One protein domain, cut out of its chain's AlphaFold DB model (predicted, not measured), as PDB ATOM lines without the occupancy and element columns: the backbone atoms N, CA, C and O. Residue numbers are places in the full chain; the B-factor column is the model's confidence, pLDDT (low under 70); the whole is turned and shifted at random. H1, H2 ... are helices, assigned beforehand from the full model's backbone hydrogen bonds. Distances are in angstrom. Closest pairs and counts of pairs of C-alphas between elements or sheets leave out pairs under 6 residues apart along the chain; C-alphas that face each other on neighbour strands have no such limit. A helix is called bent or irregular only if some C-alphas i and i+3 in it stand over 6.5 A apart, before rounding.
ATOM      1  N   SER A   3     184.110 157.321 139.825       37.03
ATOM      2  CA  SER A   3     185.175 158.269 140.195       37.03
ATOM      3  C   SER A   3     184.674 159.624 140.704       37.03
ATOM      4  O   SER A   3     185.475 160.375 141.238       37.03
ATOM      5  N   SER A   4     183.389 159.953 140.519       44.38
ATOM      6  CA  SER A   4     182.787 161.184 141.050       44.38
ATOM      7  C   SER A   4     182.024 160.960 142.353       44.38
ATOM      8  O   SER A   4     181.547 161.929 142.913       44.38
ATOM      9  N   LEU A   5     181.878 159.711 142.813       49.72
ATOM     10  CA  LEU A   5     181.224 159.360 144.083       49.72
ATOM     11  C   LEU A   5     182.219 159.301 145.254       49.72
ATOM     12  O   LEU A   5     181.816 159.417 146.402       49.72
ATOM     13  N   ILE A   6     183.514 159.152 144.960       53.00
ATOM     14  CA  ILE A   6     184.619 159.215 145.929       53.00
ATOM     15  C   ILE A   6     185.644 160.221 145.395       53.00
ATOM     16  O   ILE A   6     186.777 159.883 145.057       53.00
ATOM     17  N   SER A   7     185.190 161.459 145.197       54.91
ATOM     18  CA  SER A   7     186.076 162.575 144.864       54.91
ATOM     19  C   SER A   7     186.702 163.109 146.159       54.91
ATOM     20  O   SER A   7     186.021 163.096 147.188       54.91
ATOM     21  N   PRO A   8     187.958 163.592 146.152       56.56
ATOM     22  CA  PRO A   8     188.583 164.246 147.307       56.56
ATOM     23  C   PRO A   8     187.695 165.317 147.959       56.56
ATOM     24  O   PRO A   8     187.697 165.474 149.174       56.56
ATOM     25  N   GLU A   9     186.894 165.999 147.146       58.50
ATOM     26  CA  GLU A   9     185.942 167.029 147.552       58.50
ATOM     27  C   GLU A   9     184.770 166.442 148.360       58.50
ATOM     28  O   GLU A   9     184.403 166.997 149.385       58.50
ATOM     29  N   ILE A  10     184.259 165.257 147.996       59.22
ATOM     30  CA  ILE A  10     183.204 164.561 148.762       59.22
ATOM     31  C   ILE A  10     183.741 164.089 150.111       59.22
ATOM     32  O   ILE A  10     183.029 164.136 151.106       59.22
ATOM     33  N   VAL A  11     184.998 163.639 150.168       60.66
ATOM     34  CA  VAL A  11     185.618 163.237 151.438       60.66
ATOM     35  C   VAL A  11     185.848 164.450 152.336       60.66
ATOM     36  O   VAL A  11     185.610 164.360 153.534       60.66
ATOM     37  N   HIS A  12     186.266 165.582 151.771       60.62
ATOM     38  CA  HIS A  12     186.389 166.838 152.504       60.62
ATOM     39  C   HIS A  12     185.044 167.270 153.107       60.62
ATOM     40  O   HIS A  12     184.967 167.519 154.310       60.62
ATOM     41  N   ASP A  13     183.986 167.284 152.299       63.62
ATOM     42  CA  ASP A  13     182.653 167.690 152.747       63.62
ATOM     43  C   ASP A  13     182.075 166.684 153.752       63.62
ATOM     44  O   ASP A  13     181.528 167.081 154.771       63.62
ATOM     45  N   TYR A  14     182.308 165.382 153.568       64.06
ATOM     46  CA  TYR A  14     181.915 164.344 154.525       64.06
ATOM     47  C   TYR A  14     182.651 164.464 155.870       64.06
ATOM     48  O   TYR A  14     182.040 164.332 156.931       64.06
ATOM     49  N   LEU A  15     183.962 164.739 155.850       62.62
ATOM     50  CA  LEU A  15     184.759 164.949 157.064       62.62
ATOM     51  C   LEU A  15     184.307 166.196 157.835       62.62
ATOM     52  O   LEU A  15     184.342 166.177 159.068       62.62
ATOM     53  N   HIS A  16     183.872 167.235 157.116       62.62
ATOM     54  CA  HIS A  16     183.423 168.506 157.680       62.62
ATOM     55  C   HIS A  16     181.964 168.452 158.173       62.62
ATOM     56  O   HIS A  16     181.666 168.850 159.296       62.62
ATOM     57  N   GLU A  17     181.047 167.907 157.371       59.84
ATOM     58  CA  GLU A  17     179.608 167.887 157.663       59.84
ATOM     59  C   GLU A  17     179.214 166.810 158.678       59.84
ATOM     60  O   GLU A  17     178.307 167.031 159.481       59.84
ATOM     61  N   GLN A  18     179.882 165.649 158.690       61.69
ATOM     62  CA  GLN A  18     179.483 164.538 159.567       61.69
ATOM     63  C   GLN A  18     180.139 164.565 160.952       61.69
ATOM     64  O   GLN A  18     179.923 163.663 161.759       61.69
ATOM     65  N   GLY A  19     180.938 165.590 161.264       66.75
ATOM     66  CA  GLY A  19     181.573 165.717 162.577       66.75
ATOM     67  C   GLY A  19     182.589 164.611 162.885       66.75
ATOM     68  O   GLY A  19     182.924 164.402 164.050       66.75
ATOM     69  N   VAL A  20     183.116 163.929 161.861       73.12
ATOM     70  CA  VAL A  20     184.099 162.839 162.001       73.12
ATOM     71  C   VAL A  20     185.314 163.304 162.801       73.12
ATOM     72  O   VAL A  20     185.804 162.590 163.669       73.12
ATOM     73  N   LEU A  21     185.771 164.538 162.577       71.19
ATOM     74  CA  LEU A  21     186.905 165.114 163.304       71.19
ATOM     75  C   LEU A  21     186.618 165.334 164.790       71.19
ATOM     76  O   LEU A  21     187.508 165.143 165.616       71.19
ATOM     77  N   LYS A  22     185.374 165.664 165.142       76.25
ATOM     78  CA  LYS A  22     184.930 165.760 166.536       76.25
ATOM     79  C   LYS A  22     184.891 164.381 167.197       76.25
ATOM     80  O   LYS A  22     185.246 164.245 168.363       76.25
ATOM     81  N   GLU A  23     184.469 163.348 166.473       79.50
ATOM     82  CA  GLU A  23     184.508 161.978 166.993       79.50
ATOM     83  C   GLU A  23     185.941 161.462 167.147       79.50
ATOM     84  O   GLU A  23     186.259 160.843 168.164       79.50
ATOM     85  N   LEU A  24     186.818 161.773 166.190       79.31
ATOM     86  CA  LEU A  24     188.242 161.450 166.241       79.31
ATOM     87  C   LEU A  24     188.939 162.162 167.401       79.31
ATOM     88  O   LEU A  24     189.632 161.498 168.168       79.31
ATOM     89  N   SER A  25     188.727 163.471 167.585       81.00
ATOM     90  CA  SER A  25     189.309 164.212 168.710       81.00
ATOM     91  C   SER A  25     188.799 163.676 170.044       81.00
ATOM     92  O   SER A  25     189.593 163.446 170.950       81.00
ATOM     93  N   LYS A  26     187.504 163.355 170.146       84.44
ATOM     94  CA  LYS A  26     186.912 162.732 171.337       84.44
ATOM     95  C   LYS A  26     187.433 161.315 171.591       84.44
ATOM     96  O   LYS A  26     187.514 160.883 172.739       84.44
ATOM     97  N   SER A  27     187.720 160.544 170.544       82.69
ATOM     98  CA  SER A  27     188.318 159.213 170.677       82.69
ATOM     99  C   SER A  27     189.774 159.313 171.119       82.69
ATOM    100  O   SER A  27     190.175 158.604 172.035       82.69
ATOM    101  N   LEU A  28     190.546 160.212 170.507       82.62
ATOM    102  CA  LEU A  28     191.937 160.466 170.861       82.62
ATOM    103  C   LEU A  28     192.050 160.993 172.291       82.62
ATOM    104  O   LEU A  28     192.864 160.487 173.052       82.62
ATOM    105  N   SER A  29     191.195 161.945 172.666       87.12
ATOM    106  CA  SER A  29     191.098 162.492 174.019       87.12
ATOM    107  C   SER A  29     190.884 161.381 175.050       87.12
ATOM    108  O   SER A  29     191.679 161.261 175.975       87.12
ATOM    109  N   ARG A  30     189.918 160.476 174.824       86.88
ATOM    110  CA  ARG A  30     189.678 159.312 175.697       86.88
ATOM    111  C   ARG A  30     190.854 158.337 175.760       86.88
ATOM    112  O   ARG A  30     191.172 157.843 176.835       86.88
ATOM    113  N   SER A  31     191.501 158.049 174.630       85.12
ATOM    114  CA  SER A  31     192.680 157.174 174.613       85.12
ATOM    115  C   SER A  31     193.850 157.789 175.381       85.12
ATOM    116  O   SER A  31     194.515 157.101 176.149       85.12
ATOM    117  N   VAL A  32     194.090 159.088 175.190       85.69
ATOM    118  CA  VAL A  32     195.145 159.841 175.876       85.69
ATOM    119  C   VAL A  32     194.841 159.949 177.368       85.69
ATOM    120  O   VAL A  32     195.731 159.720 178.178       85.69
ATOM    121  N   GLU A  33     193.591 160.224 177.742       89.25
ATOM    122  CA  GLU A  33     193.140 160.217 179.134       89.25
ATOM    123  C   GLU A  33     193.398 158.858 179.788       89.25
ATOM    124  O   GLU A  33     194.003 158.815 180.855       89.25
ATOM    125  N   GLY A  34     193.020 157.763 179.119       86.06
ATOM    126  CA  GLY A  34     193.267 156.404 179.596       86.06
ATOM    127  C   GLY A  34     194.743 156.154 179.894       86.06
ATOM    128  O   GLY A  34     195.078 155.777 181.008       86.06
ATOM    129  N   VAL A  35     195.633 156.451 178.943       85.81
ATOM    130  CA  VAL A  35     197.085 156.254 179.117       85.81
ATOM    131  C   VAL A  35     197.660 157.140 180.227       85.81
ATOM    132  O   VAL A  35     198.485 156.681 181.006       85.81
ATOM    133  N   ILE A  36     197.225 158.399 180.335       87.19
ATOM    134  CA  ILE A  36     197.721 159.333 181.362       87.19
ATOM    135  C   ILE A  36     197.269 158.922 182.768       87.19
ATOM    136  O   ILE A  36     197.968 159.213 183.741       87.19
ATOM    137  N   GLN A  37     196.109 158.270 182.888       88.00
ATOM    138  CA  GLN A  37     195.575 157.761 184.153       88.00
ATOM    139  C   GLN A  37     196.354 156.540 184.673       88.00
ATOM    140  O   GLN A  37     196.358 156.327 185.889       88.00
ATOM    141  N   GLU A  38     197.057 155.807 183.807       89.88
ATOM    142  CA  GLU A  38     197.879 154.661 184.199       89.88
ATOM    143  C   GLU A  38     199.089 155.094 185.038       89.88
ATOM    144  O   GLU A  38     199.877 155.960 184.651       89.88
ATOM    145  N   GLU A  39     199.264 154.456 186.197       90.88
ATOM    146  CA  GLU A  39     200.405 154.723 187.082       90.88
ATOM    147  C   GLU A  39     201.735 154.312 186.437       90.88
ATOM    148  O   GLU A  39     202.734 155.015 186.567       90.88
ATOM    149  N   GLU A  40     201.730 153.212 185.677       89.31
ATOM    150  CA  GLU A  40     202.896 152.718 184.939       89.31
ATOM    151  C   GLU A  40     203.428 153.773 183.961       89.31
ATOM    152  O   GLU A  40     204.620 154.071 183.964       89.31
ATOM    153  N   PHE A  41     202.542 154.421 183.199       89.81
ATOM    154  CA  PHE A  41     202.926 155.479 182.265       89.81
ATOM    155  C   PHE A  41     203.554 156.685 182.976       89.81
ATOM    156  O   PHE A  41     204.547 157.241 182.497       89.81
ATOM    157  N   ARG A  42     202.992 157.104 184.117       88.75
ATOM    158  CA  ARG A  42     203.528 158.231 184.898       88.75
ATOM    159  C   ARG A  42     204.932 157.928 185.407       88.75
ATOM    160  O   ARG A  42     205.839 158.741 185.223       88.75
ATOM    161  N   GLU A  43     205.139 156.747 185.975       91.88
ATOM    162  CA  GLU A  43     206.449 156.341 186.480       91.88
ATOM    163  C   GLU A  43     207.473 156.151 185.351       91.88
ATOM    164  O   GLU A  43     208.610 156.617 185.461       91.88
ATOM    165  N   GLU A  44     207.076 155.578 184.214       90.81
ATOM    166  CA  GLU A  44     207.934 155.505 183.028       90.81
ATOM    167  C   GLU A  44     208.333 156.894 182.527       90.81
ATOM    168  O   GLU A  44     209.514 157.152 182.281       90.81
ATOM    169  N   LEU A  45     207.380 157.820 182.413       92.06
ATOM    170  CA  LEU A  45     207.659 159.185 181.982       92.06
ATOM    171  C   LEU A  45     208.602 159.899 182.955       92.06
ATOM    172  O   LEU A  45     209.534 160.582 182.524       92.06
ATOM    173  N   ARG A  46     208.401 159.719 184.261       92.62
ATOM    174  CA  ARG A  46     209.283 160.256 185.301       92.62
ATOM    175  C   ARG A  46     210.707 159.732 185.143       92.62
ATOM    176  O   ARG A  46     211.653 160.523 185.135       92.62
ATOM    177  N   LEU A  47     210.867 158.423 184.950       93.38
ATOM    178  CA  LEU A  47     212.164 157.788 184.711       93.38
ATOM    179  C   LEU A  47     212.807 158.269 183.408       93.38
ATOM    180  O   LEU A  47     214.013 158.522 183.373       93.38
ATOM    181  N   LEU A  48     212.029 158.436 182.337       92.00
ATOM    182  CA  LEU A  48     212.513 158.967 181.064       92.00
ATOM    183  C   LEU A  48     213.031 160.397 181.214       92.00
ATOM    184  O   LEU A  48     214.134 160.692 180.754       92.00
ATOM    185  N   LEU A  49     212.280 161.267 181.892       91.56
ATOM    186  CA  LEU A  49     212.711 162.634 182.181       91.56
ATOM    187  C   LEU A  49     213.971 162.639 183.048       91.56
ATOM    188  O   LEU A  49     214.901 163.396 182.767       91.56
ATOM    189  N   PHE A  50     214.042 161.759 184.051       94.25
ATOM    190  CA  PHE A  50     215.208 161.632 184.920       94.25
ATOM    191  C   PHE A  50     216.444 161.236 184.134       94.25
ATOM    192  O   PHE A  50     217.468 161.914 184.204       94.25
ATOM    193  N   ASN A  51     216.333 160.192 183.321       94.00
ATOM    194  CA  ASN A  51     217.424 159.716 182.489       94.00
ATOM    195  C   ASN A  51     217.834 160.755 181.442       94.00
ATOM    196  O   ASN A  51     219.028 160.961 181.223       94.00
ATOM    197  N   LEU A  52     216.873 161.453 180.830       91.56
ATOM    198  CA  LEU A  52     217.138 162.529 179.881       91.56
ATOM    199  C   LEU A  52     217.927 163.663 180.540       91.56
ATOM    200  O   LEU A  52     218.990 164.032 180.037       91.56
ATOM    201  N   LEU A  53     217.451 164.189 181.675       92.56
ATOM    202  CA  LEU A  53     218.154 165.243 182.403       92.56
ATOM    203  C   LEU A  53     219.524 164.766 182.870       92.56
ATOM    204  O   LEU A  53     220.504 165.474 182.661       92.56
ATOM    205  N   ASN A  54     219.618 163.558 183.424       94.19
ATOM    206  CA  ASN A  54     220.874 162.970 183.871       94.19
ATOM    207  C   ASN A  54     221.894 162.876 182.726       94.19
ATOM    208  O   ASN A  54     223.055 163.249 182.891       94.19
ATOM    209  N   ASN A  55     221.462 162.454 181.539       92.50
ATOM    210  CA  ASN A  55     222.312 162.400 180.352       92.50
ATOM    211  C   ASN A  55     222.738 163.798 179.890       92.50
ATOM    212  O   ASN A  55     223.900 163.999 179.534       92.50
ATOM    213  N   ILE A  56     221.827 164.774 179.922       91.75
ATOM    214  CA  ILE A  56     222.114 166.159 179.537       91.75
ATOM    215  C   ILE A  56     223.134 166.784 180.493       91.75
ATOM    216  O   ILE A  56     224.145 167.303 180.025       91.75
ATOM    217  N   VAL A  57     222.923 166.718 181.811       91.31
ATOM    218  CA  VAL A  57     223.782 167.394 182.805       91.31
ATOM    219  C   VAL A  57     225.131 166.706 183.008       91.31
ATOM    220  O   VAL A  57     226.115 167.352 183.378       91.31
ATOM    221  N   ASN A  58     225.221 165.401 182.736       88.00
ATOM    222  CA  ASN A  58     226.490 164.671 182.773       88.00
ATOM    223  C   ASN A  58     227.267 164.739 181.457       88.00
ATOM    224  O   ASN A  58     228.441 164.369 181.422       88.00
ATOM    225  N   ASN A  59     226.671 165.266 180.387       92.38
ATOM    226  CA  ASN A  59     227.392 165.511 179.150       92.38
ATOM    227  C   ASN A  59     228.411 166.647 179.341       92.38
ATOM    228  O   ASN A  59     228.066 167.770 179.718       92.38
ATOM    229  N   ARG A  60     229.678 166.367 179.016       92.19
ATOM    230  CA  ARG A  60     230.778 167.338 179.086       92.19
ATOM    231  C   ARG A  60     230.465 168.636 178.332       92.19
ATOM    232  O   ARG A  60     230.709 169.710 178.870       92.19
ATOM    233  N   LYS A  61     229.873 168.544 177.138       92.50
ATOM    234  CA  LYS A  61     229.508 169.705 176.317       92.50
ATOM    235  C   LYS A  61     228.475 170.585 177.018       92.50
ATOM    236  O   LYS A  61     228.597 171.802 176.982       92.50
ATOM    237  N   THR A  62     227.484 169.995 177.683       90.44
ATOM    238  CA  THR A  62     226.488 170.755 178.457       90.44
ATOM    239  C   THR A  62     227.144 171.483 179.620       90.44
ATOM    240  O   THR A  62     226.885 172.664 179.820       90.44
ATOM    241  N   ARG A  63     228.030 170.808 180.362       92.00
ATOM    242  CA  ARG A  63     228.754 171.432 181.477       92.00
ATOM    243  C   ARG A  63     229.606 172.606 181.005       92.00
ATOM    244  O   ARG A  63     229.561 173.658 181.626       92.00
ATOM    245  N   GLU A  64     230.310 172.454 179.886       94.06
ATOM    246  CA  GLU A  64     231.082 173.533 179.260       94.06
ATOM    247  C   GLU A  64     230.187 174.692 178.784       94.06
ATOM    248  O   GLU A  64     230.544 175.852 178.967       94.06
ATOM    249  N   LEU A  65     229.006 174.409 178.222       94.25
ATOM    250  CA  LEU A  65     228.047 175.443 177.815       94.25
ATOM    251  C   LEU A  65     227.490 176.220 179.011       94.25
ATOM    252  O   LEU A  65     227.426 177.446 178.961       94.25
ATOM    253  N   VAL A  66     227.108 175.527 180.088       94.69
ATOM    254  CA  VAL A  66     226.636 176.166 181.326       94.69
ATOM    255  C   VAL A  66     227.754 177.000 181.944       94.69
ATOM    256  O   VAL A  66     227.528 178.142 182.334       94.69
ATOM    257  N   ASP A  67     228.970 176.463 181.981       94.31
ATOM    258  CA  ASP A  67     230.153 177.153 182.484       94.31
ATOM    259  C   ASP A  67     230.423 178.469 181.739       94.31
ATOM    260  O   ASP A  67     230.571 179.524 182.360       94.31
ATOM    261  N   GLN A  68     230.406 178.422 180.403       95.12
ATOM    262  CA  GLN A  68     230.560 179.598 179.549       95.12
ATOM    263  C   GLN A  68     229.412 180.589 179.732       95.12
ATOM    264  O   GLN A  68     229.654 181.791 179.834       95.12
ATOM    265  N   PHE A  69     228.171 180.101 179.802       95.50
ATOM    266  CA  PHE A  69     226.992 180.937 180.005       95.50
ATOM    267  C   PHE A  69     227.061 181.699 181.331       95.50
ATOM    268  O   PHE A  69     226.879 182.917 181.356       95.50
ATOM    269  N   VAL A  70     227.380 181.007 182.428       94.56
ATOM    270  CA  VAL A  70     227.512 181.617 183.755       94.56
ATOM    271  C   VAL A  70     228.690 182.587 183.778       94.56
ATOM    272  O   VAL A  70     228.535 183.717 184.233       94.56
ATOM    273  N   SER A  71     229.844 182.197 183.224       94.00
ATOM    274  CA  SER A  71     231.016 183.074 183.136       94.00
ATOM    275  C   SER A  71     230.707 184.360 182.371       94.00
ATOM    276  O   SER A  71     231.077 185.442 182.823       94.00
ATOM    277  N   LYS A  72     230.016 184.255 181.232       93.50
ATOM    278  CA  LYS A  72     229.620 185.408 180.424       93.50
ATOM    279  C   LYS A  72     228.628 186.298 181.171       93.50
ATOM    280  O   LYS A  72     228.843 187.497 181.262       93.50
ATOM    281  N   THR A  73     227.598 185.705 181.777       91.81
ATOM    282  CA  THR A  73     226.587 186.439 182.557       91.81
ATOM    283  C   THR A  73     227.224 187.240 183.698       91.81
ATOM    284  O   THR A  73     226.869 188.392 183.922       91.81
ATOM    285  N   ILE A  74     228.206 186.661 184.396       91.12
ATOM    286  CA  ILE A  74     228.951 187.344 185.465       91.12
ATOM    287  C   ILE A  74     229.801 188.497 184.912       91.12
ATOM    288  O   ILE A  74     229.865 189.563 185.527       91.12
ATOM    289  N   GLN A  75     230.477 188.292 183.777       88.88
ATOM    290  CA  GLN A  75     231.316 189.320 183.151       88.88
ATOM    291  C   GLN A  75     230.481 190.519 182.691       88.88
ATOM    292  O   GLN A  75     230.825 191.660 183.018       88.88
ATOM    293  N   ASP A  76     229.363 190.237 182.023       90.94
ATOM    294  CA  ASP A  76     228.474 191.224 181.407       90.94
ATOM    295  C   ASP A  76     227.588 191.963 182.431       90.94
ATOM    296  O   ASP A  76     226.998 192.992 182.103       90.94
ATOM    297  N   TRP A  77     227.500 191.488 183.682       87.88
ATOM    298  CA  TRP A  77     226.717 192.141 184.738       87.88
ATOM    299  C   TRP A  77     227.203 193.575 184.960       87.88
ATOM    300  O   TRP A  77     228.313 193.773 185.425       87.88
ATOM    301  N   THR A  78     226.383 194.598 184.760       86.19
ATOM    302  CA  THR A  78     226.714 195.970 185.197       86.19
ATOM    303  C   THR A  78     225.682 196.463 186.201       86.19
ATOM    304  O   THR A  78     224.512 196.096 186.123       86.19
ATOM    305  N   GLY A  79     226.138 197.197 187.218       83.88
ATOM    306  CA  GLY A  79     225.279 197.679 188.295       83.88
ATOM    307  C   GLY A  79     224.923 199.152 188.147       83.88
ATOM    308  O   GLY A  79     225.814 199.986 187.981       83.88
ATOM    309  N   GLU A  80     223.644 199.503 188.274       83.88
ATOM    310  CA  GLU A  80     223.219 200.908 188.231       83.88
ATOM    311  C   GLU A  80     223.258 201.548 189.628       83.88
ATOM    312  O   GLU A  80     223.669 202.703 189.784       83.88
ATOM    313  N   SER A  81     222.921 200.777 190.666       89.06
ATOM    314  CA  SER A  81     222.912 201.216 192.067       89.06
ATOM    315  C   SER A  81     224.274 201.088 192.766       89.06
ATOM    316  O   SER A  81     225.152 200.331 192.352       89.06
ATOM    317  N   LEU A  82     224.454 201.798 193.889       80.75
ATOM    318  CA  LEU A  82     225.665 201.701 194.722       80.75
ATOM    319  C   LEU A  82     225.972 200.256 195.158       80.75
ATOM    320  O   LEU A  82     227.128 199.845 195.115       80.75
ATOM    321  N   SER A  83     224.958 199.473 195.538       82.06
ATOM    322  CA  SER A  83     225.115 198.062 195.921       82.06
ATOM    323  C   SER A  83     225.506 197.164 194.751       82.06
ATOM    324  O   SER A  83     226.328 196.270 194.920       82.06
ATOM    325  N   GLU A  84     224.971 197.404 193.556       83.56
ATOM    326  CA  GLU A  84     225.297 196.593 192.379       83.56
ATOM    327  C   GLU A  84     226.663 196.961 191.799       83.56
ATOM    328  O   GLU A  84     227.395 196.073 191.370       83.56
ATOM    329  N   LYS A  85     227.075 198.232 191.872       86.94
ATOM    330  CA  LYS A  85     228.466 198.636 191.606       86.94
ATOM    331  C   LYS A  85     229.429 197.989 192.603       86.94
ATOM    332  O   LYS A  85     230.524 197.565 192.235       86.94
ATOM    333  N   MET A  86     228.980 197.826 193.851       83.62
ATOM    334  CA  MET A  86     229.646 196.999 194.860       83.62
ATOM    335  C   MET A  86     229.489 195.474 194.646       83.62
ATOM    336  O   MET A  86     230.066 194.671 195.375       83.62
ATOM    337  N   MET A  87     228.754 194.996 193.658       83.25
ATOM    338  CA  MET A  87     228.912 193.613 193.200       83.25
ATOM    339  C   MET A  87     229.850 193.581 192.003       83.25
ATOM    340  O   MET A  87     230.730 192.733 191.922       83.25
ATOM    341  N   GLU A  88     229.762 194.569 191.124       87.62
ATOM    342  CA  GLU A  88     230.629 194.706 189.967       87.62
ATOM    343  C   GLU A  88     232.127 194.717 190.326       87.62
ATOM    344  O   GLU A  88     232.890 193.924 189.775       87.62
ATOM    345  N   TRP A  89     232.552 195.510 191.315       86.38
ATOM    346  CA  TRP A  89     233.957 195.543 191.773       86.38
ATOM    347  C   TRP A  89     234.465 194.216 192.383       86.38
ATOM    348  O   TRP A  89     235.670 193.984 192.435       86.38
ATOM    349  N   THR A  90     233.568 193.327 192.830       87.00
ATOM    350  CA  THR A  90     233.887 192.052 193.498       87.00
ATOM    351  C   THR A  90     233.544 190.841 192.630       87.00
ATOM    352  O   THR A  90     233.644 189.709 193.107       87.00
ATOM    353  N   LYS A  91     233.208 191.049 191.343       87.06
ATOM    354  CA  LYS A  91     232.884 190.006 190.345       87.06
ATOM    355  C   LYS A  91     233.837 188.827 190.356       87.06
ATOM    356  O   LYS A  91     233.402 187.684 190.274       87.06
ATOM    357  N   GLN A  92     235.136 189.088 190.478       86.50
ATOM    358  CA  GLN A  92     236.144 188.031 190.474       86.50
ATOM    359  C   GLN A  92     236.027 187.098 191.691       86.50
ATOM    360  O   GLN A  92     236.363 185.920 191.595       86.50
ATOM    361  N   ILE A  93     235.523 187.611 192.817       88.50
ATOM    362  CA  ILE A  93     235.381 186.881 194.078       88.50
ATOM    363  C   ILE A  93     234.045 186.133 194.102       88.50
ATOM    364  O   ILE A  93     234.034 184.903 194.147       88.50
ATOM    365  N   TRP A  94     232.909 186.839 194.031       89.25
ATOM    366  CA  TRP A  94     231.597 186.179 194.106       89.25
ATOM    367  C   TRP A  94     231.280 185.379 192.842       89.25
ATOM    368  O   TRP A  94     230.624 184.344 192.924       89.25
ATOM    369  N   GLY A  95     231.785 185.795 191.679       90.38
ATOM    370  CA  GLY A  95     231.563 185.096 190.420       90.38
ATOM    371  C   GLY A  95     232.175 183.699 190.409       90.38
ATOM    372  O   GLY A  95     231.547 182.755 189.934       90.38
ATOM    373  N   ALA A  96     233.358 183.530 191.006       90.44
ATOM    374  CA  ALA A  96     233.966 182.214 191.185       90.44
ATOM    375  C   ALA A  96     233.116 181.312 192.096       90.44
ATOM    376  O   ALA A  96     232.946 180.129 191.801       90.44
ATOM    377  N   VAL A  97     232.542 181.878 193.165       92.25
ATOM    378  CA  VAL A  97     231.650 181.164 194.093       92.25
ATOM    379  C   VAL A  97     230.359 180.737 193.391       92.25
ATOM    380  O   VAL A  97     230.019 179.558 193.429       92.25
ATOM    381  N   VAL A  98     229.686 181.653 192.688       92.31
ATOM    382  CA  VAL A  98     228.444 181.369 191.949       92.31
ATOM    383  C   VAL A  98     228.683 180.332 190.860       92.31
ATOM    384  O   VAL A  98     227.955 179.348 190.778       92.31
ATOM    385  N   ARG A  99     229.736 180.504 190.052       93.50
ATOM    386  CA  ARG A  99     230.103 179.545 189.005       93.50
ATOM    387  C   ARG A  99     230.321 178.151 189.584       93.50
ATOM    388  O   ARG A  99     229.747 177.191 189.079       93.50
ATOM    389  N   LYS A 100     231.108 178.042 190.658       92.56
ATOM    390  CA  LYS A 100     231.355 176.768 191.340       92.56
ATOM    391  C   LYS A 100     230.050 176.144 191.835       92.56
ATOM    392  O   LYS A 100     229.795 174.984 191.537       92.56
ATOM    393  N   GLN A 101     229.209 176.922 192.512       93.12
ATOM    394  CA  GLN A 101     227.953 176.439 193.079       93.12
ATOM    395  C   GLN A 101     226.965 175.969 192.002       93.12
ATOM    396  O   GLN A 101     226.328 174.935 192.171       93.12
ATOM    397  N   VAL A 102     226.876 176.669 190.865       92.94
ATOM    398  CA  VAL A 102     226.038 176.246 189.730       92.94
ATOM    399  C   VAL A 102     226.536 174.925 189.141       92.94
ATOM    400  O   VAL A 102     225.736 174.019 188.917       92.94
ATOM    401  N   ILE A 103     227.847 174.782 188.919       91.62
ATOM    402  CA  ILE A 103     228.428 173.547 188.369       91.62
ATOM    403  C   ILE A 103     228.290 172.371 189.343       91.62
ATOM    404  O   ILE A 103     228.016 171.256 188.904       91.62
ATOM    405  N   GLU A 104     228.447 172.607 190.646       91.31
ATOM    406  CA  GLU A 104     228.250 171.591 191.688       91.31
ATOM    407  C   GLU A 104     226.780 171.189 191.850       91.31
ATOM    408  O   GLU A 104     226.515 170.058 192.238       91.31
ATOM    409  N   PHE A 105     225.834 172.065 191.497       91.25
ATOM    410  CA  PHE A 105     224.401 171.764 191.521       91.25
ATOM    411  C   PHE A 105     223.909 171.007 190.275       91.25
ATOM    412  O   PHE A 105     222.917 170.284 190.349       91.25
ATOM    413  N   LEU A 106     224.593 171.117 189.125       90.81
ATOM    414  CA  LEU A 106     224.190 170.431 187.884       90.81
ATOM    415  C   LEU A 106     223.919 168.920 188.047       90.81
ATOM    416  O   LEU A 106     222.919 168.457 187.498       90.81
ATOM    417  N   PRO A 107     224.740 168.133 188.772       89.50
ATOM    418  CA  PRO A 107     224.485 166.708 188.987       89.50
ATOM    419  C   PRO A 107     223.233 166.415 189.823       89.50
ATOM    420  O   PRO A 107     222.707 165.308 189.746       89.50
ATOM    421  N   ASP A 108     222.752 167.382 190.606       91.12
ATOM    422  CA  ASP A 108     221.551 167.245 191.432       91.12
ATOM    423  C   ASP A 108     220.270 167.671 190.700       91.12
ATOM    424  O   ASP A 108     219.178 167.314 191.139       91.12
ATOM    425  N   LEU A 109     220.371 168.350 189.550       90.00
ATOM    426  CA  LEU A 109     219.209 168.749 188.744       90.00
ATOM    427  C   LEU A 109     218.236 167.609 188.402       90.00
ATOM    428  O   LEU A 109     217.033 167.855 188.462       90.00
ATOM    429  N   PRO A 110     218.673 166.375 188.080       92.06
ATOM    430  CA  PRO A 110     217.741 165.279 187.825       92.06
ATOM    431  C   PRO A 110     216.831 164.982 189.025       92.06
ATOM    432  O   PRO A 110     215.678 164.619 188.833       92.06
ATOM    433  N   LYS A 111     217.295 165.208 190.264       89.50
ATOM    434  CA  LYS A 111     216.483 165.024 191.482       89.50
ATOM    435  C   LYS A 111     215.373 166.069 191.608       89.50
ATOM    436  O   LYS A 111     214.371 165.823 192.268       89.50
ATOM    437  N   ALA A 112     215.516 167.223 190.952       89.88
ATOM    438  CA  ALA A 112     214.472 168.244 190.929       89.88
ATOM    439  C   ALA A 112     213.216 167.784 190.167       89.88
ATOM    440  O   ALA A 112     212.166 168.412 190.304       89.88
ATOM    441  N   ILE A 113     213.286 166.681 189.408       90.94
ATOM    442  CA  ILE A 113     212.103 166.091 188.773       90.94
ATOM    443  C   ILE A 113     211.046 165.749 189.803       90.94
ATOM    444  O   ILE A 113     209.892 166.038 189.544       90.94
ATOM    445  N   ASP A 114     211.402 165.259 190.986       89.25
ATOM    446  CA  ASP A 114     210.405 164.914 192.006       89.25
ATOM    447  C   ASP A 114     209.555 166.123 192.430       89.25
ATOM    448  O   ASP A 114     208.394 165.983 192.803       89.25
ATOM    449  N   PHE A 115     210.118 167.329 192.323       90.75
ATOM    450  CA  PHE A 115     209.423 168.579 192.613       90.75
ATOM    451  C   PHE A 115     208.638 169.125 191.408       90.75
ATOM    452  O   PHE A 115     207.572 169.721 191.568       90.75
ATOM    453  N   VAL A 116     209.159 168.948 190.192       90.94
ATOM    454  CA  VAL A 116     208.562 169.506 188.964       90.94
ATOM    455  C   VAL A 116     207.530 168.562 188.344       90.94
ATOM    456  O   VAL A 116     206.583 169.028 187.716       90.94
ATOM    457  N   PHE A 117     207.664 167.253 188.548       92.62
ATOM    458  CA  PHE A 117     206.808 166.229 187.957       92.62
ATOM    459  C   PHE A 117     205.316 166.433 188.255       92.62
ATOM    460  O   PHE A 117     204.549 166.368 187.302       92.62
ATOM    461  N   PRO A 118     204.883 166.847 189.467       93.12
ATOM    462  CA  PRO A 118     203.479 167.188 189.705       93.12
ATOM    463  C   PRO A 118     202.923 168.265 188.755       93.12
ATOM    464  O   PRO A 118     201.755 168.238 188.378       93.12
ATOM    465  N   HIS A 119     203.753 169.211 188.305       93.00
ATOM    466  CA  HIS A 119     203.336 170.217 187.320       93.00
ATOM    467  C   HIS A 119     203.221 169.618 185.913       93.00
ATOM    468  O   HIS A 119     202.340 170.005 185.143       93.00
ATOM    469  N   VAL A 120     204.097 168.664 185.583       91.94
ATOM    470  CA  VAL A 120     204.012 167.882 184.345       91.94
ATOM    471  C   VAL A 120     202.736 167.044 184.349       91.94
ATOM    472  O   VAL A 120     202.027 167.044 183.350       91.94
ATOM    473  N   GLU A 121     202.383 166.414 185.468       90.88
ATOM    474  CA  GLU A 121     201.137 165.655 185.623       90.88
ATOM    475  C   GLU A 121     199.902 166.528 185.403       90.88
ATOM    476  O   GLU A 121     199.027 166.162 184.623       90.88
ATOM    477  N   VAL A 122     199.855 167.719 186.007       92.56
ATOM    478  CA  VAL A 122     198.764 168.681 185.774       92.56
ATOM    479  C   VAL A 122     198.687 169.080 184.296       92.56
ATOM    480  O   VAL A 122     197.600 169.156 183.720       92.56
ATOM    481  N   MET A 123     199.833 169.302 183.645       90.00
ATOM    482  CA  MET A 123     199.865 169.604 182.213       90.00
ATOM    483  C   MET A 123     199.358 168.425 181.372       90.00
ATOM    484  O   MET A 123     198.558 168.648 180.463       90.00
ATOM    485  N   LEU A 124     199.766 167.193 181.685       91.38
ATOM    486  CA  LEU A 124     199.298 165.973 181.022       91.38
ATOM    487  C   LEU A 124     197.785 165.811 181.181       91.38
ATOM    488  O   LEU A 124     197.090 165.619 180.189       91.38
ATOM    489  N   GLN A 125     197.254 165.995 182.390       90.62
ATOM    490  CA  GLN A 125     195.815 165.930 182.661       90.62
ATOM    491  C   GLN A 125     195.007 166.972 181.875       90.62
ATOM    492  O   GLN A 125     193.832 166.752 181.592       90.62
ATOM    493  N   SER A 126     195.626 168.085 181.467       90.31
ATOM    494  CA  SER A 126     194.982 169.085 180.606       90.31
ATOM    495  C   SER A 126     194.980 168.723 179.112       90.31
ATOM    496  O   SER A 126     194.231 169.329 178.344       90.31
ATOM    497  N   LEU A 127     195.793 167.753 178.669       89.06
ATOM    498  CA  LEU A 127     195.919 167.397 177.249       89.06
ATOM    499  C   LEU A 127     194.623 166.859 176.629       89.06
ATOM    500  O   LEU A 127     194.284 167.335 175.546       89.06
ATOM    501  N   PRO A 128     193.868 165.935 177.259       88.38
ATOM    502  CA  PRO A 128     192.609 165.445 176.694       88.38
ATOM    503  C   PRO A 128     191.618 166.575 176.395       88.38
ATOM    504  O   PRO A 128     190.982 166.583 175.339       88.38
ATOM    505  N   VAL A 129     191.541 167.562 177.295       87.25
ATOM    506  CA  VAL A 129     190.673 168.740 177.154       87.25
ATOM    507  C   VAL A 129     191.144 169.615 175.996       87.25
ATOM    508  O   VAL A 129     190.355 169.938 175.111       87.25
ATOM    509  N   LYS A 130     192.448 169.917 175.925       86.69
ATOM    510  CA  LYS A 130     193.020 170.697 174.816       86.69
ATOM    511  C   LYS A 130     192.837 170.022 173.458       86.69
ATOM    512  O   LYS A 130     192.573 170.707 172.481       86.69
ATOM    513  N   ILE A 131     192.933 168.693 173.385       84.69
ATOM    514  CA  ILE A 131     192.694 167.933 172.146       84.69
ATOM    515  C   ILE A 131     191.243 168.096 171.672       84.69
ATOM    516  O   ILE A 131     190.996 168.230 170.473       84.69
ATOM    517  N   GLU A 132     190.273 168.090 172.588       82.75
ATOM    518  CA  GLU A 132     188.863 168.268 172.232       82.75
ATOM    519  C   GLU A 132     188.544 169.722 171.844       82.75
ATOM    520  O   GLU A 132     187.845 169.955 170.854       82.75
ATOM    521  N   GLU A 133     189.096 170.695 172.575       82.69
ATOM    522  CA  GLU A 133     188.905 172.129 172.329       82.69
ATOM    523  C   GLU A 133     189.585 172.598 171.034       82.69
ATOM    524  O   GLU A 133     188.961 173.254 170.196       82.69
ATOM    525  N   GLU A 134     190.848 172.219 170.826       78.94
ATOM    526  CA  GLU A 134     191.631 172.598 169.647       78.94
ATOM    527  C   GLU A 134     191.361 171.695 168.435       78.94
ATOM    528  O   GLU A 134     191.712 172.056 167.310       78.94
ATOM    529  N   GLY A 135     190.671 170.562 168.609       67.50
ATOM    530  CA  GLY A 135     190.322 169.649 167.517       67.50
ATOM    531  C   GLY A 135     189.552 170.327 166.375       67.50
ATOM    532  O   GLY A 135     189.762 169.990 165.211       67.50
ATOM    533  N   ARG A 136     188.736 171.351 166.677       65.25
ATOM    534  CA  ARG A 136     188.069 172.178 165.649       65.25
ATOM    535  C   ARG A 136     189.008 173.166 164.960       65.25
ATOM    536  O   ARG A 136     188.790 173.516 163.810       65.25
ATOM    537  N   ALA A 137     190.049 173.639 165.642       69.88
ATOM    538  CA  ALA A 137     191.034 174.542 165.047       69.88
ATOM    539  C   ALA A 137     191.995 173.796 164.105       69.88
ATOM    540  O   ALA A 137     192.464 174.366 163.118       69.88
ATOM    541  N   MET A 138     192.256 172.514 164.382       66.81
ATOM    542  CA  MET A 138     193.099 171.648 163.548       66.81
ATOM    543  C   MET A 138     192.359 171.021 162.361       66.81
ATOM    544  O   MET A 138     192.996 170.504 161.443       66.81
ATOM    545  N   GLU A 139     191.030 171.104 162.335       68.38
ATOM    546  CA  GLU A 139     190.162 170.567 161.286       68.38
ATOM    547  C   GLU A 139     190.646 170.830 159.849       68.38
ATOM    548  O   GLU A 139     190.841 169.859 159.114       68.38
ATOM    549  N   PRO A 140     190.959 172.071 159.428       70.62
ATOM    550  CA  PRO A 140     191.428 172.318 158.066       70.62
ATOM    551  C   PRO A 140     192.798 171.690 157.767       70.62
ATOM    552  O   PRO A 140     193.095 171.399 156.610       70.62
ATOM    553  N   GLN A 141     193.652 171.473 158.772       74.81
ATOM    554  CA  GLN A 141     194.969 170.851 158.587       74.81
ATOM    555  C   GLN A 141     194.850 169.328 158.515       74.81
ATOM    556  O   GLN A 141     195.460 168.707 157.645       74.81
ATOM    557  N   VAL A 142     194.017 168.734 159.372       70.44
ATOM    558  CA  VAL A 142     193.738 167.294 159.370       70.44
ATOM    559  C   VAL A 142     192.977 166.898 158.105       70.44
ATOM    560  O   VAL A 142     193.357 165.932 157.450       70.44
ATOM    561  N   ALA A 143     191.973 167.677 157.693       70.38
ATOM    562  CA  ALA A 143     191.243 167.446 156.449       70.38
ATOM    563  C   ALA A 143     192.178 167.489 155.230       70.38
ATOM    564  O   ALA A 143     192.095 166.621 154.358       70.38
ATOM    565  N   ARG A 144     193.128 168.436 155.198       72.00
ATOM    566  CA  ARG A 144     194.168 168.495 154.156       72.00
ATOM    567  C   ARG A 144     195.086 167.281 154.199       72.00
ATOM    568  O   ARG A 144     195.260 166.648 153.168       72.00
ATOM    569  N   ALA A 145     195.606 166.907 155.368       72.25
ATOM    570  CA  ALA A 145     196.483 165.745 155.508       72.25
ATOM    571  C   ALA A 145     195.797 164.436 155.074       72.25
ATOM    572  O   ALA A 145     196.399 163.630 154.366       72.25
ATOM    573  N   ILE A 146     194.526 164.243 155.443       69.19
ATOM    574  CA  ILE A 146     193.724 163.092 155.012       69.19
ATOM    575  C   ILE A 146     193.503 163.134 153.496       69.19
ATOM    576  O   ILE A 146     193.707 162.128 152.822       69.19
ATOM    577  N   THR A 147     193.144 164.296 152.948       68.12
ATOM    578  CA  THR A 147     192.943 164.487 151.503       68.12
ATOM    579  C   THR A 147     194.214 164.205 150.704       68.12
ATOM    580  O   THR A 147     194.171 163.498 149.698       68.12
ATOM    581  N   ASP A 148     195.356 164.714 151.160       73.19
ATOM    582  CA  ASP A 148     196.654 164.508 150.523       73.19
ATOM    583  C   ASP A 148     197.097 163.041 150.636       73.19
ATOM    584  O   ASP A 148     197.557 162.451 149.655       73.19
ATOM    585  N   GLY A 149     196.861 162.407 151.789       70.12
ATOM    586  CA  GLY A 149     197.066 160.973 151.986       70.12
ATOM    587  C   GLY A 149     196.209 160.126 151.040       70.12
ATOM    588  O   GLY A 149     196.728 159.246 150.356       70.12
ATOM    589  N   LEU A 150     194.917 160.430 150.915       67.06
ATOM    590  CA  LEU A 150     193.999 159.753 149.991       67.06
ATOM    591  C   LEU A 150     194.386 159.960 148.526       67.06
ATOM    592  O   LEU A 150     194.285 159.017 147.751       67.06
ATOM    593  N   ARG A 151     194.869 161.147 148.142       67.00
ATOM    594  CA  ARG A 151     195.397 161.404 146.790       67.00
ATOM    595  C   ARG A 151     196.657 160.595 146.494       67.00
ATOM    596  O   ARG A 151     196.863 160.201 145.348       67.00
ATOM    597  N   SER A 152     197.489 160.344 147.506       65.06
ATOM    598  CA  SER A 152     198.681 159.499 147.364       65.06
ATOM    599  C   SER A 152     198.333 158.015 147.180       65.06
ATOM    600  O   SER A 152     199.090 157.266 146.559       65.06
ATOM    601  N   LEU A 153     197.162 157.588 147.663       64.25
ATOM    602  CA  LEU A 153     196.634 156.247 147.454       64.25
ATOM    603  C   LEU A 153     195.917 156.188 146.104       64.25
ATOM    604  O   LEU A 153     194.978 156.932 145.834       64.25
ATOM    605  N   ASN A 154     196.299 155.247 145.240       65.00
ATOM    606  CA  ASN A 154     195.584 155.018 143.986       65.00
ATOM    607  C   ASN A 154     194.289 154.230 144.262       65.00
ATOM    608  O   ASN A 154     194.153 153.062 143.895       65.00
ATOM    609  N   LEU A 155     193.340 154.865 144.961       63.38
ATOM    610  CA  LEU A 155     192.060 154.283 145.384       63.38
ATOM    611  C   LEU A 155     191.308 153.661 144.210       63.38
ATOM    612  O   LEU A 155     190.630 152.654 144.372       63.38
ATOM    613  N   LYS A 156     191.483 154.217 143.010       61.12
ATOM    614  CA  LYS A 156     190.928 153.672 141.774       61.12
ATOM    615  C   LYS A 156     191.398 152.240 141.512       61.12
ATOM    616  O   LYS A 156     190.566 151.397 141.198       61.12
ATOM    617  N   GLU A 157     192.690 151.960 141.653       63.69
ATOM    618  CA  GLU A 157     193.248 150.615 141.468       63.69
ATOM    619  C   GLU A 157     192.853 149.676 142.611       63.69
ATOM    620  O   GLU A 157     192.501 148.525 142.366       63.69
ATOM    621  N   VAL A 158     192.815 150.171 143.852       64.50
ATOM    622  CA  VAL A 158     192.388 149.376 145.018       64.50
ATOM    623  C   VAL A 158     190.917 148.968 144.900       64.50
ATOM    624  O   VAL A 158     190.589 147.790 145.027       64.50
ATOM    625  N   ILE A 159     190.034 149.920 144.590       66.19
ATOM    626  CA  ILE A 159     188.598 149.684 144.416       66.19
ATOM    627  C   ILE A 159     188.354 148.810 143.188       66.19
ATOM    628  O   ILE A 159     187.563 147.879 143.258       66.19
ATOM    629  N   ARG A 160     189.056 149.036 142.069       66.38
ATOM    630  CA  ARG A 160     188.931 148.182 140.876       66.38
ATOM    631  C   ARG A 160     189.419 146.759 141.142       66.38
ATOM    632  O   ARG A 160     188.792 145.811 140.682       66.38
ATOM    633  N   GLY A 161     190.493 146.610 141.912       68.06
ATOM    634  CA  GLY A 161     191.008 145.322 142.358       68.06
ATOM    635  C   GLY A 161     190.077 144.604 143.336       68.06
ATOM    636  O   GLY A 161     190.042 143.379 143.325       68.06
ATOM    637  N   GLN A 162     189.310 145.330 144.155       63.25
ATOM    638  CA  GLN A 162     188.283 144.735 145.014       63.25
ATOM    639  C   GLN A 162     187.009 144.395 144.237       63.25
ATOM    640  O   GLN A 162     186.558 143.261 144.314       63.25
ATOM    641  N   LEU A 163     186.489 145.307 143.412       66.81
ATOM    642  CA  LEU A 163     185.315 145.063 142.566       66.81
ATOM    643  C   LEU A 163     185.555 143.936 141.553       66.81
ATOM    644  O   LEU A 163     184.645 143.175 141.265       66.81
ATOM    645  N   GLY A 164     186.782 143.796 141.041       70.81
ATOM    646  CA  GLY A 164     187.159 142.696 140.149       70.81
ATOM    647  C   GLY A 164     187.273 141.331 140.836       70.81
ATOM    648  O   GLY A 164     187.376 140.324 140.144       70.81
ATOM    649  N   LYS A 165     187.272 141.289 142.175       74.12
ATOM    650  CA  LYS A 165     187.274 140.058 142.984       74.12
ATOM    651  C   LYS A 165     185.890 139.704 143.535       74.12
ATOM    652  O   LYS A 165     185.762 138.656 144.157       74.12
ATOM    653  N   MET A 166     184.899 140.579 143.367       74.75
ATOM    654  CA  MET A 166     183.528 140.341 143.813       74.75
ATOM    655  C   MET A 166     182.739 139.663 142.698       74.75
ATOM    656  O   MET A 166     182.832 140.061 141.535       74.75
TER     657      MET A 166
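This is residues 3 to 166 of the 227 residues of an uncharacterized protein of Firmicutes bacterium (UniProt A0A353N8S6). The domain is a long, narrow, two-ply arm of helices: H2, H3 and H4 follow one another end to end along one ply, the chain turns through short H5, and the long, kinked H6a folds back past H4, H3 and H2 in turn. At the returning end H6 bends sharply, its arm H6b packs on H1, and residues 157 to 166, with most of H7, stick out. The printed part has 164 residues with seven named helices, H1 to H7 in chain order, and no named strand; the class is all helix. It is extended, with a radius of gyration of the C-alphas of 27.5 A and spans of 86 by 37 by 30 A, a rod in outline.

H1, residues 8 to 17, is close to but not clearly touching H2, residues 20 to 37, with the C-alphas of Leu 15 and Leu 21 closest at 6.6 A. H3, residues 39 to 58, stands about perpendicular to H2, at 78 degrees. H4, residues 60 to 76, is apart from H5, residues 82 to 88. H6, residues 91 to 152, is the hub, touching four helices; by its hydrogen bonds it was assigned as one helix, but it is bent, with C-alphas 137 and 140 7.3 A apart. Its arms, H6a of residues 91 to 137 and H6b of residues 140 to 152, stand about perpendicular, at 77 degrees. H6a is irregular, with C-alphas 107 and 110 7.0 A apart, and has a kink of 70 degrees near residue 108. With residues 91 to 106 alone it touches H4, closest at the C-alphas of Ile 74 and Gly 95, 6.0 A. With residues 106 to 121 alone it touches H3, closest at Phe 50 and Pro 110, C-alphas 5.3 A apart. With residues 124 to 136 alone it touches H2, closest at Ser 29 and Pro 128, C-alphas 4.3 A apart. H6b touches H1 at a shallow tilt of 32 degrees, opposite ways, with the C-alphas of Pro 8 and Thr 147 closest at 6.1 A. H7, residues 155 to 163, touches no helix, and it and H6b meet only through their link. Each O i to N i+4 pair is within hydrogen-bond range in H1, H2, H3, H4, H5, H6b and H7, and 27 of 43 are in H6a.

H1 begins at C-alpha 8, (188.583, 164.246, 147.307). From first to last C-alpha H2 measures 25.5 A, H3 28.2 A, H4 24.1 A and H6a 51.3 A. H6a begins at C-alpha 91, (232.884, 190.006, 190.345), and H7 ends at C-alpha 163, (185.315, 145.063, 142.566).

The C-alphas of Leu 82 and Met 166 are the two farthest apart, at 90.2 A. The printed part has no cut, and the links between the helices are tight. The mean pLDDT of the printed part is 81.6; 38 residues are under 70, namely 3 to 19, 135 to 139, 146 to 147 and 150 to 163.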